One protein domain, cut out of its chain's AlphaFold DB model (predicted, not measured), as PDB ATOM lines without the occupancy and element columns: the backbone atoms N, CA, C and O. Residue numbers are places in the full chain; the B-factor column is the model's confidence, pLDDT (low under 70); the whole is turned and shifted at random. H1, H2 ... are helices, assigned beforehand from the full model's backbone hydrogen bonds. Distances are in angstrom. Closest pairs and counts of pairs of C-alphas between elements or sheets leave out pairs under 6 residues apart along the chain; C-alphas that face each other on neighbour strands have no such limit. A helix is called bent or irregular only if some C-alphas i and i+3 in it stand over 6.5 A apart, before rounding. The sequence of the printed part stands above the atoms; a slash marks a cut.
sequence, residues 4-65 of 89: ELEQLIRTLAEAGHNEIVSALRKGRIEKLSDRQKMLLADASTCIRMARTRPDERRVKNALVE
ATOM      1  N   GLU A   4     148.760 196.883 239.488       76.38
ATOM      2  CA  GLU A   4     149.393 198.072 240.074       76.38
ATOM      3  C   GLU A   4     149.552 197.968 241.600       76.38
ATOM      4  O   GLU A   4     150.542 198.447 242.149       76.38
ATOM      5  N   LEU A   5     148.619 197.300 242.291       82.62
ATOM      6  CA  LEU A   5     148.685 197.091 243.741       82.62
ATOM      7  C   LEU A   5     149.748 196.050 244.116       82.62
ATOM      8  O   LEU A   5     150.453 196.223 245.109       82.62
ATOM      9  N   GLU A   6     149.887 194.983 243.327       85.62
ATOM     10  CA  GLU A   6     150.925 193.965 243.534       85.62
ATOM     11  C   GLU A   6     152.324 194.541 243.300       85.62
ATOM     12  O   GLU A   6     153.219 194.336 244.122       85.62
ATOM     13  N   GLN A   7     152.494 195.331 242.234       84.88
ATOM     14  CA  GLN A   7     153.747 196.026 241.952       84.88
ATOM     15  C   GLN A   7     154.089 197.038 243.061       84.88
ATOM     16  O   GLN A   7     155.224 197.064 243.527       84.88
ATOM     17  N   LEU A   8     153.102 197.793 243.560       85.75
ATOM     18  CA  LEU A   8     153.269 198.741 244.669       85.75
ATOM     19  C   LEU A   8     153.675 198.053 245.976       85.75
ATOM     20  O   LEU A   8     154.619 198.483 246.636       85.75
ATOM     21  N   ILE A   9     153.009 196.949 246.324       88.19
ATOM     22  CA  ILE A   9     153.366 196.115 247.479       88.19
ATOM     23  C   ILE A   9     154.795 195.581 247.345       88.19
ATOM     24  O   ILE A   9     155.526 195.563 248.335       88.19
ATOM     25  N   ARG A  10     155.203 195.160 246.142       86.62
ATOM     26  CA  ARG A  10     156.548 194.642 245.886       86.62
ATOM     27  C   ARG A  10     157.617 195.727 246.035       86.62
ATOM     28  O   ARG A  10     158.546 195.524 246.808       86.62
ATOM     29  N   THR A  11     157.465 196.877 245.378       85.31
ATOM     30  CA  THR A  11     158.430 197.989 245.466       85.31
ATOM     31  C   THR A  11     158.584 198.499 246.903       85.31
ATOM     32  O   THR A  11     159.700 198.729 247.358       85.31
ATOM     33  N   LEU A  12     157.486 198.608 247.660       87.44
ATOM     34  CA  LEU A  12     157.538 199.008 249.071       87.44
ATOM     35  C   LEU A  12     158.189 197.943 249.971       87.44
ATOM     36  O   LEU A  12     158.842 198.303 250.947       87.44
ATOM     37  N   ALA A  13     158.043 196.651 249.657       88.06
ATOM     38  CA  ALA A  13     158.724 195.572 250.375       88.06
ATOM     39  C   ALA A  13     160.233 195.547 250.078       88.06
ATOM     40  O   ALA A  13     161.030 195.424 251.003       88.06
ATOM     41  N   GLU A  14     160.627 195.721 248.812       87.69
ATOM     42  CA  GLU A  14     162.032 195.817 248.382       87.69
ATOM     43  C   GLU A  14     162.734 197.046 248.996       87.69
ATOM     44  O   GLU A  14     163.901 196.960 249.368       87.69
ATOM     45  N   ALA A  15     162.007 198.150 249.207       83.69
ATOM     46  CA  ALA A  15     162.476 199.336 249.935       83.69
ATOM     47  C   ALA A  15     162.430 199.206 251.480       83.69
ATOM     48  O   ALA A  15     162.751 200.156 252.193       83.69
ATOM     49  N   GLY A  16     162.004 198.061 252.030       87.62
ATOM     50  CA  GLY A  16     161.951 197.817 253.479       87.62
ATOM     51  C   GLY A  16     160.767 198.456 254.223       87.62
ATOM     52  O   GLY A  16     160.685 198.349 255.450       87.62
ATOM     53  N   HIS A  17     159.803 199.069 253.529       88.44
ATOM     54  CA  HIS A  17     158.625 199.724 254.117       88.44
ATOM     55  C   HIS A  17     157.519 198.727 254.528       88.44
ATOM     56  O   HIS A  17     156.345 198.854 254.165       88.44
ATOM     57  N   ASN A  18     157.894 197.733 255.336       87.00
ATOM     58  CA  ASN A  18     157.042 196.623 255.771       87.00
ATOM     59  C   ASN A  18     155.750 197.064 256.483       87.00
ATOM     60  O   ASN A  18     154.720 196.400 256.360       87.00
ATOM     61  N   GLU A  19     155.765 198.197 257.188       86.69
ATOM     62  CA  GLU A  19     154.570 198.769 257.825       86.69
ATOM     63  C   GLU A  19     153.531 199.229 256.794       86.69
ATOM     64  O   GLU A  19     152.349 198.907 256.927       86.69
ATOM     65  N   ILE A  20     153.976 199.891 255.718       87.56
ATOM     66  CA  ILE A  20     153.110 200.337 254.615       87.56
ATOM     67  C   ILE A  20     152.548 199.120 253.872       87.56
ATOM     68  O   ILE A  20     151.349 199.051 253.614       87.56
ATOM     69  N   VAL A  21     153.379 198.104 253.618       89.00
ATOM     70  CA  VAL A  21     152.945 196.827 253.022       89.00
ATOM     71  C   VAL A  21     151.900 196.116 253.894       89.00
ATOM     72  O   VAL A  21     150.890 195.629 253.384       89.00
ATOM     73  N   SER A  22     152.112 196.072 255.211       89.19
ATOM     74  CA  SER A  22     151.182 195.485 256.187       89.19
ATOM     75  C   SER A  22     149.853 196.248 256.234       89.19
ATOM     76  O   SER A  22     148.794 195.618 256.272       89.19
ATOM     77  N   ALA A  23     149.890 197.583 256.173       88.38
ATOM     78  CA  ALA A  23     148.702 198.430 256.099       88.38
ATOM     79  C   ALA A  23     147.924 198.211 254.793       88.38
ATOM     80  O   ALA A  23     146.726 197.940 254.850       88.38
ATOM     81  N   LEU A  24     148.600 198.226 253.635       86.81
ATOM     82  CA  LEU A  24     147.999 197.966 252.321       86.81
ATOM     83  C   LEU A  24     147.307 196.601 252.261       86.81
ATOM     84  O   LEU A  24     146.131 196.522 251.915       86.81
ATOM     85  N   ARG A  25     147.999 195.529 252.673       87.06
ATOM     86  CA  ARG A  25     147.440 194.162 252.694       87.06
ATOM     87  C   ARG A  25     146.229 194.010 253.621       87.06
ATOM     88  O   ARG A  25     145.440 193.093 253.429       87.06
ATOM     89  N   LYS A  26     146.095 194.873 254.632       88.62
ATOM     90  CA  LYS A  26     144.989 194.865 255.606       88.62
ATOM     91  C   LYS A  26     143.920 195.926 255.317       88.62
ATOM     92  O   LYS A  26     142.970 196.014 256.088       88.62
ATOM     93  N   GLY A  27     144.085 196.741 254.270       86.00
ATOM     94  CA  GLY A  27     143.215 197.884 253.969       86.00
ATOM     95  C   GLY A  27     143.258 199.017 255.005       86.00
ATOM     96  O   GLY A  27     142.328 199.810 255.052       86.00
ATOM     97  N   ARG A  28     144.303 199.090 255.843       88.75
ATOM     98  CA  ARG A  28     144.403 199.988 257.014       88.75
ATOM     99  C   ARG A  28     145.234 201.248 256.749       88.75
ATOM    100  O   ARG A  28     146.175 201.549 257.486       88.75
ATOM    101  N   ILE A  29     144.943 201.946 255.653       84.12
ATOM    102  CA  ILE A  29     145.701 203.132 255.207       84.12
ATOM    103  C   ILE A  29     145.535 204.301 256.198       84.12
ATOM    104  O   ILE A  29     146.448 205.107 256.373       84.12
ATOM    105  N   GLU A  30     144.418 204.351 256.929       87.12
ATOM    106  CA  GLU A  30     144.138 205.329 257.983       87.12
ATOM    107  C   GLU A  30     145.146 205.289 259.141       87.12
ATOM    108  O   GLU A  30     145.365 206.306 259.792       87.12
ATOM    109  N   LYS A  31     145.792 204.135 259.376       85.25
ATOM    110  CA  LYS A  31     146.774 203.943 260.461       85.25
ATOM    111  C   LYS A  31     148.198 204.329 260.083       85.25
ATOM    112  O   LYS A  31     149.087 204.230 260.923       85.25
ATOM    113  N   LEU A  32     148.427 204.735 258.836       87.12
ATOM    114  CA  LEU A  32     149.717 205.255 258.409       87.12
ATOM    115  C   LEU A  32     149.920 206.676 258.939       87.12
ATOM    116  O   LEU A  32     149.002 207.500 258.924       87.12
ATOM    117  N   SER A  33     151.146 206.976 259.355       90.88
ATOM    118  CA  SER A  33     151.582 208.360 259.565       90.88
ATOM    119  C   SER A  33     151.537 209.142 258.250       90.88
ATOM    120  O   SER A  33     151.619 208.564 257.163       90.88
ATOM    121  N   ASP A  34     151.456 210.469 258.314       88.25
ATOM    122  CA  ASP A  34     151.341 211.285 257.096       88.25
ATOM    123  C   ASP A  34     152.590 211.178 256.206       88.25
ATOM    124  O   ASP A  34     152.475 211.108 254.984       88.25
ATOM    125  N   ARG A  35     153.771 210.979 256.811       85.38
ATOM    126  CA  ARG A  35     155.012 210.626 256.098       85.38
ATOM    127  C   ARG A  35     154.887 209.311 255.318       85.38
ATOM    128  O   ARG A  35     155.366 209.221 254.191       85.38
ATOM    129  N   GLN A  36     154.237 208.294 255.885       86.06
ATOM    130  CA  GLN A  36     154.004 207.011 255.210       86.06
ATOM    131  C   GLN A  36     152.928 207.111 254.119       86.06
ATOM    132  O   GLN A  36     153.053 206.448 253.092       86.06
ATOM    133  N   LYS A  37     151.900 207.952 254.300       86.56
ATOM    134  CA  LYS A  37     150.904 208.247 253.252       86.56
ATOM    135  C   LYS A  37     151.541 208.968 252.062       86.56
ATOM    136  O   LYS A  37     151.223 208.636 250.924       86.56
ATOM    137  N   MET A  38     152.467 209.893 252.319       87.38
ATOM    138  CA  MET A  38     153.243 210.587 251.287       87.38
ATOM    139  C   MET A  38     154.116 209.603 250.491       87.38
ATOM    140  O   MET A  38     153.934 209.483 249.285       87.38
ATOM    141  N   LEU A  39     154.929 208.780 251.169       86.00
ATOM    142  CA  LEU A  39     155.726 207.719 250.526       86.00
ATOM    143  C   LEU A  39     154.872 206.748 249.688       86.00
ATOM    144  O   LEU A  39     155.286 206.307 248.616       86.00
ATOM    145  N   LEU A  40     153.667 206.416 250.161       87.25
ATOM    146  CA  LEU A  40     152.716 205.580 249.429       87.25
ATOM    147  C   LEU A  40     152.189 206.268 248.154       87.25
ATOM    148  O   LEU A  40     152.055 205.614 247.116       87.25
ATOM    149  N   ALA A  41     151.899 207.569 248.220       86.62
ATOM    150  CA  ALA A  41     151.457 208.366 247.077       86.62
ATOM    151  C   ALA A  41     152.574 208.528 246.029       86.62
ATOM    152  O   ALA A  41     152.316 208.352 244.834       86.62
ATOM    153  N   ASP A  42     153.810 208.768 246.468       85.12
ATOM    154  CA  ASP A  42     154.986 208.870 245.598       85.12
ATOM    155  C   ASP A  42     155.263 207.536 244.891       85.12
ATOM    156  O   ASP A  42     155.365 207.488 243.664       85.12
ATOM    157  N   ALA A  43     155.267 206.419 245.628       84.19
ATOM    158  CA  ALA A  43     155.449 205.086 245.054       84.19
ATOM    159  C   ALA A  43     154.333 204.716 244.052       84.19
ATOM    160  O   ALA A  43     154.616 204.169 242.980       84.19
ATOM    161  N   SER A  44     153.071 205.062 244.345       83.81
ATOM    162  CA  SER A  44     151.952 204.883 243.404       83.81
ATOM    163  C   SER A  44     152.126 205.731 242.139       83.81
ATOM    164  O   SER A  44     151.851 205.263 241.030       83.81
ATOM    165  N   THR A  45     152.624 206.961 242.287       84.12
ATOM    166  CA  THR A  45     152.894 207.875 241.172       84.12
ATOM    167  C   THR A  45     154.028 207.347 240.296       84.12
ATOM    168  O   THR A  45     153.848 207.250 239.084       84.12
ATOM    169  N   CYS A  46     155.142 206.898 240.882       78.19
ATOM    170  CA  CYS A  46     156.261 206.291 240.156       78.19
ATOM    171  C   CYS A  46     155.836 205.079 239.314       78.19
ATOM    172  O   CYS A  46     156.203 204.993 238.142       78.19
ATOM    173  N   ILE A  47     155.010 204.179 239.856       78.00
ATOM    174  CA  ILE A  47     154.501 203.010 239.117       78.00
ATOM    175  C   ILE A  47     153.585 203.438 237.961       78.00
ATOM    176  O   ILE A  47     153.724 202.951 236.836       78.00
ATOM    177  N   ARG A  48     152.700 204.415 238.193       78.56
ATOM    178  CA  ARG A  48     151.826 204.974 237.151       78.56
ATOM    179  C   ARG A  48     152.619 205.685 236.048       78.56
ATOM    180  O   ARG A  48     152.264 205.583 234.873       78.56
ATOM    181  N   MET A  49     153.707 206.370 236.403       69.44
ATOM    182  CA  MET A  49     154.619 207.011 235.453       69.44
ATOM    183  C   MET A  49     155.426 205.989 234.648       69.44
ATOM    184  O   MET A  49     155.492 206.123 233.430       69.44
ATOM    185  N   ALA A  50     155.949 204.932 235.276       68.00
ATOM    186  CA  ALA A  50     156.635 203.843 234.577       68.00
ATOM    187  C   ALA A  50     155.724 203.134 233.555       68.00
ATOM    188  O   ALA A  50     156.170 202.764 232.472       68.00
ATOM    189  N   ARG A  51     154.423 203.008 233.861       66.88
ATOM    190  CA  ARG A  51     153.416 202.457 232.940       66.88
ATOM    191  C   ARG A  51     153.053 203.403 231.785       66.88
ATOM    192  O   ARG A  51     152.741 202.934 230.696       66.88
ATOM    193  N   THR A  52     153.054 204.719 232.013       61.75
ATOM    194  CA  THR A  52     152.638 205.728 231.011       61.75
ATOM    195  C   THR A  52     153.791 206.300 230.186       61.75
ATOM    196  O   THR A  52     153.553 206.876 229.125       61.75
ATOM    197  N   ARG A  53     155.040 206.129 230.631       51.59
ATOM    198  CA  ARG A  53     156.261 206.453 229.888       51.59
ATOM    199  C   ARG A  53     157.264 205.301 230.051       51.59
ATOM    200  O   ARG A  53     157.977 205.289 231.053       51.59
ATOM    201  N   PRO A  54     157.376 204.377 229.076       50.66
ATOM    202  CA  PRO A  54     158.342 203.273 229.102       50.66
ATOM    203  C   PRO A  54     159.776 203.747 228.780       50.66
ATOM    204  O   PRO A  54     160.513 203.114 228.032       50.66
ATOM    205  N   ASP A  55     160.173 204.895 229.330       55.81
ATOM    206  CA  ASP A  55     161.523 205.450 229.247       55.81
ATOM    207  C   ASP A  55     162.283 205.029 230.514       55.81
ATOM    208  O   ASP A  55     162.456 205.796 231.467       55.81
ATOM    209  N   GLU A  56     162.666 203.747 230.546       53.38
ATOM    210  CA  GLU A  56     163.247 203.061 231.714       53.38
ATOM    211  C   GLU A  56     164.441 203.813 232.320       53.38
ATOM    212  O   GLU A  56     164.651 203.776 233.534       53.38
ATOM    213  N   ARG A  57     165.198 204.556 231.497       52.44
ATOM    214  CA  ARG A  57     166.318 205.395 231.946       52.44
ATOM    215  C   ARG A  57     165.880 206.468 232.941       52.44
ATOM    216  O   ARG A  57     166.579 206.685 233.928       52.44
ATOM    217  N   ARG A  58     164.736 207.126 232.728       54.91
ATOM    218  CA  ARG A  58     164.263 208.192 233.631       54.91
ATOM    219  C   ARG A  58     163.731 207.630 234.946       54.91
ATOM    220  O   ARG A  58     164.009 208.203 235.994       54.91
ATOM    221  N   VAL A  59     163.037 206.491 234.898       54.94
ATOM    222  CA  VAL A  59     162.545 205.791 236.099       54.94
ATOM    223  C   VAL A  59     163.716 205.284 236.945       54.94
ATOM    224  O   VAL A  59     163.737 205.496 238.156       54.94
ATOM    225  N   LYS A  60     164.732 204.683 236.308       54.47
ATOM    226  CA  LYS A  60     165.952 204.235 236.987       54.47
ATOM    227  C   LYS A  60     166.710 205.400 237.626       54.47
ATOM    228  O   LYS A  60     167.119 205.277 238.773       54.47
ATOM    229  N   ASN A  61     166.856 206.528 236.927       55.72
ATOM    230  CA  ASN A  61     167.531 207.703 237.480       55.72
ATOM    231  C   ASN A  61     166.782 208.288 238.686       55.72
ATOM    232  O   ASN A  61     167.424 208.560 239.691       55.72
ATOM    233  N   ALA A  62     165.449 208.402 238.641       57.03
ATOM    234  CA  ALA A  62     164.660 208.901 239.773       57.03
ATOM    235  C   ALA A  62     164.742 207.982 241.011       57.03
ATOM    236  O   ALA A  62     164.882 208.460 242.133       57.03
ATOM    237  N   LEU A  63     164.716 206.657 240.816       57.16
ATOM    238  CA  LEU A  63     164.926 205.689 241.903       57.16
ATOM    239  C   LEU A  63     166.350 205.748 242.472       57.16
ATOM    240  O   LEU A  63     166.529 205.612 243.682       57.16
ATOM    241  N   VAL A  64     167.360 205.963 241.622       56.25
ATOM    242  CA  VAL A  64     168.745 206.172 242.071       56.25
ATOM    243  C   VAL A  64     168.851 207.473 242.856       56.25
ATOM    244  O   VAL A  64     169.388 207.450 243.947       56.25
ATOM    245  N   GLU A  65     168.273 208.576 242.391       55.66
ATOM    246  CA  GLU A  65     168.324 209.871 243.079       55.66
ATOM    247  C   GLU A  65     167.688 209.811 244.481       55.66
ATOM    248  O   GLU A  65     168.287 210.280 245.448       55.66
TER     249      GLU A  65
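What this domain is: This is residues 4 to 65 of the 89 residues of an uncharacterized protein of Marinobacterium georgiense DSM 11526 (UniProt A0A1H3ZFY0). A long helix, H3, makes the spine of the domain, and a helical hairpin of H1 and H2 packs over one side of it, with H1 crossing H3 steeply and H2 near the beginning of H3. At the other end of H3 the chain turns and H4 folds back loosely along its last part, away from the hairpin, while residues 52 to 57 stick out at the turn. The printed part has 62 residues with four named helices, in the order H1, H2, H3, H4, and no named strand; the class is all helix. The whole is compact, with a radius of gyration of the C-alphas of 12.0 A, yet elongated in outline, spanning 34 by 21 by 17 A.

Where its parts are: H3, the longest helix, is residues 34 to 52 and measures 26.7 A from first to last C-alpha; C-alpha 34 stands at (151.341, 211.285, 257.096) and C-alpha 52 at (152.638, 205.728, 231.011). H1 is residues 4 to 14, 15.3 A long, and begins with C-alpha 4 at (149.393, 198.072, 240.074). H2 is residues 18 to 25, 10.4 A long. H4 is residues 56 to 65, 14.2 A long, and ends with C-alpha 65 at (168.324, 209.871, 243.079). None of the four is bent.

How they stand to each other: H3 touches H1 with residues 43 to 48 alone, and the closest C-alphas, those of Leu 8 and Ser 44, are 6.4 A apart. The two helices run opposite ways at a steep tilt of 60 degrees. H1 and H2 form a helical hairpin; they touch, the closest C-alphas being those of Ile 9 and Val 21 at 5.6 A, and they run opposite ways at a shallow tilt of 18 degrees. H2 and H3 are close but not clearly touching, with the closest C-alphas, those of Ile 20 and Gln 36, 6.8 A apart. H3 and H4 form a second helical hairpin, running opposite ways at a shallow tilt of 20 degrees. They only just touch, with 3 pairs of C-alphas within 8 A, through residues 46 to 50 of H3 alone; the closest C-alphas are those of Ala 50 and Val 59, 6.4 A apart. H4 is apart from H1 and from H2. In H1, H2, H3 and H4 every O i to N i+4 pair is within hydrogen-bond range.

The domain as a whole: The two C-alphas farthest apart are those of Lys 31 and Arg 57, at 34.6 A. The printed part has no cut. The links from H1 to H2 and from H3 to H4 are tight, the link from H2 to H3 is short, and no link is long. Residues 52 to 57 stand free. The mean pLDDT of the printed part is 78.1; residues 49 to 65 are under 70, and H4 has a mean of 55.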